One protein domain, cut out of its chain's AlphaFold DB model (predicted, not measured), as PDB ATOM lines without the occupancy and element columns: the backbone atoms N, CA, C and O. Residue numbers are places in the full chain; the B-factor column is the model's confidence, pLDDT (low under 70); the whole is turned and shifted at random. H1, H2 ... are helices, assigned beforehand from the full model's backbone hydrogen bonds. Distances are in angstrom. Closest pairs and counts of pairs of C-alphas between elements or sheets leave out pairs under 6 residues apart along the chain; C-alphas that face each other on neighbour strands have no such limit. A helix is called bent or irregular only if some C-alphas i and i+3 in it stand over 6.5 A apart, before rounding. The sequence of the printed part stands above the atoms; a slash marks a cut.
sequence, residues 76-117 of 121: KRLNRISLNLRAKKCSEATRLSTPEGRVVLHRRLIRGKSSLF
ATOM      1  N   LYS A  76     253.150 197.345 181.865       62.31
ATOM      2  CA  LYS A  76     251.865 197.508 182.571       62.31
ATOM      3  C   LYS A  76     252.069 197.706 184.075       62.31
ATOM      4  O   LYS A  76     251.401 198.551 184.667       62.31
ATOM      5  N   ARG A  77     252.999 196.972 184.701       62.12
ATOM      6  CA  ARG A  77     253.335 197.142 186.127       62.12
ATOM      7  C   ARG A  77     253.996 198.494 186.403       62.12
ATOM      8  O   ARG A  77     253.587 199.166 187.344       62.12
ATOM      9  N   LEU A  78     254.957 198.912 185.579       68.12
ATOM     10  CA  LEU A  78     255.633 200.207 185.706       68.12
ATOM     11  C   LEU A  78     254.665 201.379 185.504       68.12
ATOM     12  O   LEU A  78     254.675 202.314 186.300       68.12
ATOM     13  N   ASN A  79     253.763 201.287 184.522       71.06
ATOM     14  CA  ASN A  79     252.707 202.276 184.298       71.06
ATOM     15  C   ASN A  79     251.735 202.345 185.483       71.06
ATOM     16  O   ASN A  79     251.358 203.429 185.917       71.06
ATOM     17  N   ARG A  80     251.364 201.200 186.069       68.00
ATOM     18  CA  ARG A  80     250.525 201.180 187.276       68.00
ATOM     19  C   ARG A  80     251.227 201.846 188.464       68.00
ATOM     20  O   ARG A  80     250.602 202.613 189.190       68.00
ATOM     21  N   ILE A  81     252.519 201.579 188.656       68.56
ATOM     22  CA  ILE A  81     253.317 202.205 189.718       68.56
ATOM     23  C   ILE A  81     253.408 203.721 189.503       68.56
ATOM     24  O   ILE A  81     253.173 204.481 190.442       68.56
ATOM     25  N   SER A  82     253.694 204.180 188.283       71.50
ATOM     26  CA  SER A  82     253.824 205.610 187.987       71.50
ATOM     27  C   SER A  82     252.501 206.366 188.154       71.50
ATOM     28  O   SER A  82     252.494 207.450 188.741       71.50
ATOM     29  N   LEU A  83     251.373 205.778 187.740       74.38
ATOM     30  CA  LEU A  83     250.038 206.343 187.959       74.38
ATOM     31  C   LEU A  83     249.683 206.422 189.447       74.38
ATOM     32  O   LEU A  83     249.211 207.465 189.897       74.38
ATOM     33  N   ASN A  84     249.991 205.386 190.235       74.56
ATOM     34  CA  ASN A  84     249.775 205.397 191.687       74.56
ATOM     35  C   ASN A  84     250.615 206.478 192.388       74.56
ATOM     36  O   ASN A  84     250.118 207.205 193.250       74.56
ATOM     37  N   LEU A  85     251.885 206.624 192.000       79.12
ATOM     38  CA  LEU A  85     252.756 207.674 192.532       79.12
ATOM     39  C   LEU A  85     252.252 209.066 192.149       79.12
ATOM     40  O   LEU A  85     252.275 209.977 192.980       79.12
ATOM     41  N   ARG A  86     251.763 209.237 190.917       76.75
ATOM     42  CA  ARG A  86     251.165 210.492 190.456       76.75
ATOM     43  C   ARG A  86     249.893 210.814 191.231       76.75
ATOM     44  O   ARG A  86     249.751 211.951 191.668       76.75
ATOM     45  N   ALA A  87     249.017 209.835 191.448       78.88
ATOM     46  CA  ALA A  87     247.804 210.006 192.240       78.88
ATOM     47  C   ALA A  87     248.137 210.458 193.668       78.88
ATOM     48  O   ALA A  87     247.545 211.413 194.155       78.88
ATOM     49  N   LYS A  88     249.155 209.865 194.303       80.12
ATOM     50  CA  LYS A  88     249.600 210.266 195.647       80.12
ATOM     51  C   LYS A  88     250.201 211.678 195.682       80.12
ATOM     52  O   LYS A  88     249.894 212.453 196.582       80.12
ATOM     53  N   LYS A  89     251.048 212.028 194.708       81.12
ATOM     54  CA  LYS A  89     251.715 213.345 194.642       81.12
ATOM     55  C   LYS A  89     250.777 214.484 194.237       81.12
ATOM     56  O   LYS A  89     250.986 215.622 194.639       81.12
ATOM     57  N   CYS A  90     249.770 214.191 193.423       80.12
ATOM     58  CA  CYS A  90     248.838 215.179 192.885       80.12
ATOM     59  C   CYS A  90     247.438 215.090 193.501       80.12
ATOM     60  O   CYS A  90     246.521 215.709 192.958       80.12
ATOM     61  N   SER A  91     247.273 214.343 194.596       84.31
ATOM     62  CA  SER A  91     246.008 214.254 195.320       84.31
ATOM     63  C   SER A  91     245.621 215.598 195.923       84.31
ATOM     64  O   SER A  91     246.467 216.452 196.203       84.31
ATOM     65  N   GLU A  92     244.325 215.765 196.158       87.12
ATOM     66  CA  GLU A  92     243.771 216.938 196.827       87.12
ATOM     67  C   GLU A  92     244.414 217.173 198.198       87.12
ATOM     68  O   GLU A  92     244.920 218.262 198.454       87.12
ATOM     69  N   ALA A  93     244.508 216.130 199.029       86.56
ATOM     70  CA  ALA A  93     245.125 216.218 200.351       86.56
ATOM     71  C   ALA A  93     246.569 216.752 200.295       86.56
ATOM     72  O   ALA A  93     246.939 217.628 201.074       86.56
ATOM     73  N   THR A  94     247.371 216.288 199.329       88.00
ATOM     74  CA  THR A  94     248.753 216.759 199.134       88.00
ATOM     75  C   THR A  94     248.807 218.207 198.638       88.00
ATOM     76  O   THR A  94     249.736 218.951 198.951       88.00
ATOM     77  N   ARG A  95     247.816 218.645 197.853       88.81
ATOM     78  CA  ARG A  95     247.723 220.037 197.392       88.81
ATOM     79  C   ARG A  95     247.260 220.975 198.505       88.81
ATOM     80  O   ARG A  95     247.753 222.093 198.572       88.81
ATOM     81  N   LEU A  96     246.364 220.536 199.382       91.19
ATOM     82  CA  LEU A  96     245.870 221.346 200.497       91.19
ATOM     83  C   LEU A  96     246.876 221.452 201.650       91.19
ATOM     84  O   LEU A  96     246.909 222.479 202.327       91.19
ATOM     85  N   SER A  97     247.728 220.439 201.847       92.38
ATOM     86  CA  SER A  97     248.718 220.428 202.933       92.38
ATOM     87  C   SER A  97     249.813 221.487 202.782       92.38
ATOM     88  O   SER A  97     250.387 221.924 203.777       92.38
ATOM     89  N   THR A  98     250.096 221.936 201.556       93.88
ATOM     90  CA  THR A  98     251.139 222.930 201.272       93.88
ATOM     91  C   THR A  98     250.529 224.288 200.905       93.88
ATOM     92  O   THR A  98     249.493 224.343 200.237       93.88
ATOM     93  N   PRO A  99     251.137 225.421 201.312       95.50
ATOM     94  CA  PRO A  99     250.656 226.745 200.908       95.50
ATOM     95  C   PRO A  99     250.728 226.937 199.385       95.50
ATOM     96  O   PRO A  99     249.787 227.436 198.773       95.50
ATOM     97  N   GLU A 100     251.792 226.451 198.747       93.06
ATOM     98  CA  GLU A 100     251.959 226.497 197.290       93.06
ATOM     99  C   GLU A 100     250.892 225.675 196.555       93.06
ATOM    100  O   GLU A 100     250.331 226.118 195.549       93.06
ATOM    101  N   GLY A 101     250.562 224.487 197.069       92.25
ATOM    102  CA  GLY A 101     249.518 223.646 196.497       92.25
ATOM    103  C   GLY A 101     248.136 224.303 196.553       92.25
ATOM    104  O   GLY A 101     247.395 224.235 195.567       92.25
ATOM    105  N   ARG A 102     247.824 225.029 197.636       93.88
ATOM    106  CA  ARG A 102     246.595 225.830 197.762       93.88
ATOM    107  C   ARG A 102     246.525 226.942 196.717       93.88
ATOM    108  O   ARG A 102     245.490 227.104 196.072       93.88
ATOM    109  N   VAL A 103     247.631 227.646 196.463       95.94
ATOM    110  CA  VAL A 103     247.705 228.665 195.398       95.94
ATOM    111  C   VAL A 103     247.436 228.053 194.021       95.94
ATOM    112  O   VAL A 103     246.718 228.637 193.207       95.94
ATOM    113  N   VAL A 104     247.969 226.861 193.745       91.94
ATOM    114  CA  VAL A 104     247.721 226.154 192.479       91.94
ATOM    115  C   VAL A 104     246.239 225.804 192.313       91.94
ATOM    116  O   VAL A 104     245.692 226.006 191.226       91.94
ATOM    117  N   LEU A 105     245.576 225.319 193.365       91.69
ATOM    118  CA  LEU A 105     244.137 225.028 193.338       91.69
ATOM    119  C   LEU A 105     243.312 226.296 193.105       91.69
ATOM    120  O   LEU A 105     242.459 226.314 192.217       91.69
ATOM    121  N   HIS A 106     243.635 227.376 193.814       94.00
ATOM    122  CA  HIS A 106     242.980 228.670 193.650       94.00
ATOM    123  C   HIS A 106     243.098 229.200 192.211       94.00
ATOM    124  O   HIS A 106     242.112 229.608 191.601       94.00
ATOM    125  N   ARG A 107     244.283 229.098 191.595       94.69
ATOM    126  CA  ARG A 107     244.477 229.462 190.179       94.69
ATOM    127  C   ARG A 107     243.635 228.611 189.228       94.69
ATOM    128  O   ARG A 107     243.185 229.121 188.205       94.69
ATOM    129  N   ARG A 108     243.440 227.319 189.511       93.06
ATOM    130  CA  ARG A 108     242.601 226.433 188.680       93.06
ATOM    131  C   ARG A 108     241.115 226.771 188.799       93.06
ATOM    132  O   ARG A 108     240.437 226.721 187.777       93.06
ATOM    133  N   LEU A 109     240.661 227.144 189.997       92.81
ATOM    134  CA  LEU A 109     239.301 227.626 190.253       92.81
ATOM    135  C   LEU A 109     239.004 228.896 189.456       92.81
ATOM    136  O   LEU A 109     238.047 228.916 188.692       92.81
ATOM    137  N   ILE A 110     239.880 229.904 189.540       96.38
ATOM    138  CA  ILE A 110     239.731 231.156 188.775       96.38
ATOM    139  C   ILE A 110     239.674 230.882 187.267       96.38
ATOM    140  O   ILE A 110     238.914 231.507 186.539       96.38
ATOM    141  N   ARG A 111     240.465 229.919 186.785       94.12
ATOM    142  CA  ARG A 111     240.498 229.523 185.369       94.12
ATOM    143  C   ARG A 111     239.316 228.646 184.939       94.12
ATOM    144  O   ARG A 111     239.335 228.165 183.808       94.12
ATOM    145  N   GLY A 112     238.353 228.367 185.821       91.62
ATOM    146  CA  GLY A 112     237.168 227.566 185.505       91.62
ATOM    147  C   GLY A 112     237.490 226.136 185.066       91.62
ATOM    148  O   GLY A 112     236.815 225.578 184.204       91.62
ATOM    149  N   LYS A 113     238.565 225.530 185.588       90.50
ATOM    150  CA  LYS A 113     238.907 224.148 185.223       90.50
ATOM    151  C   LYS A 113     237.859 223.184 185.784       90.50
ATOM    152  O   LYS A 113     237.638 223.161 186.987       90.50
ATOM    153  N   SER A 114     237.322 222.312 184.926       86.25
ATOM    154  CA  SER A 114     236.354 221.257 185.289       86.25
ATOM    155  C   SER A 114     236.875 220.252 186.321       86.25
ATOM    156  O   SER A 114     236.105 219.576 186.990       86.25
ATOM    157  N   SER A 115     238.196 220.152 186.459       84.44
ATOM    158  CA  SER A 115     238.870 219.327 187.452       84.44
ATOM    159  C   SER A 115     239.993 220.133 188.103       84.44
ATOM    160  O   SER A 115     240.801 220.769 187.411       84.44
ATOM    161  N   LEU A 116     240.066 220.093 189.435       85.12
ATOM    162  CA  LEU A 116     241.082 220.786 190.242       85.12
ATOM    163  C   LEU A 116     242.271 219.889 190.608       85.12
ATOM    164  O   LEU A 116     243.375 220.376 190.860       85.12
ATOM    165  N   PHE A 117     242.078 218.577 190.542       80.75
ATOM    166  CA  PHE A 117     243.067 217.543 190.816       80.75
ATOM    167  C   PHE A 117     242.933 216.429 189.779       80.75
ATOM    168  O   PHE A 117     241.841 216.084 189.335       80.75
TER     169      PHE A 117
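Overview. This is residues 76 to 117 of the 121 residues of an uncharacterized protein of Fasciola hepatica (UniProt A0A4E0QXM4). A hooked chain of three helices with one free arm: H1 is a long helix whose residues 76 to 86 stick out, and at its far end it leads into a body made of the short helix H2, the longer helix H3 and a tail without a named element. H2 and H3 meet at a corner, where the chain turns back, and residues 111 to 117 then fold back from the end of H3 towards the H2 side of the body. The printed part has 42 residues with three named helices, in the order H1, H2, H3 along the chain, and no named strand; the class is all helix. The whole is loose, with a radius of gyration of the C-alphas of 12.3 A, and its outline is flat, spanning 37 by 21 by 11 A, with the arm of H1 making much of the length.

Arrangement. The printed part begins with H1, residues 76 to 89, the longest helix by residues. Residues 76 to 86 of H1 stand free, with no C-alpha that is 8 or more residues away along the chain within 10 A of them. H1 touches no helix. A tight link of two residues, Cys 90 and Ser 91, leads from it to H2, residues 92 to 97. H1 and H2 are close but not clearly touching, with one pair of C-alphas within 8 A: the closest C-alphas are those of Lys 88 and Thr 94, 7.4 A apart. Their lines stand at a steep tilt of 43 degrees, and they run the same way. Their centres are 17.8 A apart. After H2 comes another tight link, the single residue Thr 98, and then H3, residues 99 to 110. H2 and H3 touch only at the corner by their link, with 6 pairs of C-alphas within 8 A. The closest C-alphas of the two are those of Arg 95 and Gly 101, 4.1 A apart. H3 touches H2 with residues 101 to 105 alone. The two helices run opposite ways at a steep tilt of 48 degrees, and their centres are 10.3 A apart. H1 and H3 are apart. In H1, H2 and H3 every backbone O i to N i+4 pair is within hydrogen-bond range.

Along the chain. H1 runs from C-alpha 76 at (251.865, 197.508, 182.571) to C-alpha 89 at (251.715, 213.345, 194.642), 19.9 A from first to last C-alpha. H2 is a short helix of 6 residues, from Glu 92 to Ser 97. H3, from Pro 99 to Ile 110, measures 16.9 A from first to last C-alpha and ends with C-alpha 110 at (239.731, 231.156, 188.775). None of these helices is bent or irregular. Residues 111 to 117 follow without a named element, and the last printed C-alpha, that of Phe 117, is at (243.067, 217.543, 190.816).

Size, cuts and confidence. The two C-alphas farthest apart are those of Arg 77 and Ile 110, 36.7 A, while the first and last printed C-alphas, of Lys 76 and Phe 117, are 23.4 A apart. Without the stretch that stands free, the body has 31 residues and spans 23 by 19 by 9 A, with a radius of gyration of 8.9 A. The printed part has no cut, and both links between helices are tight. The mean pLDDT of the printed part is 84.5; it is 73 for H1, 89 for H2 and 94 for H3. The model's confidence is low, under 70, at five residues: 76 to 78 and 80 to 81, which belong to H1.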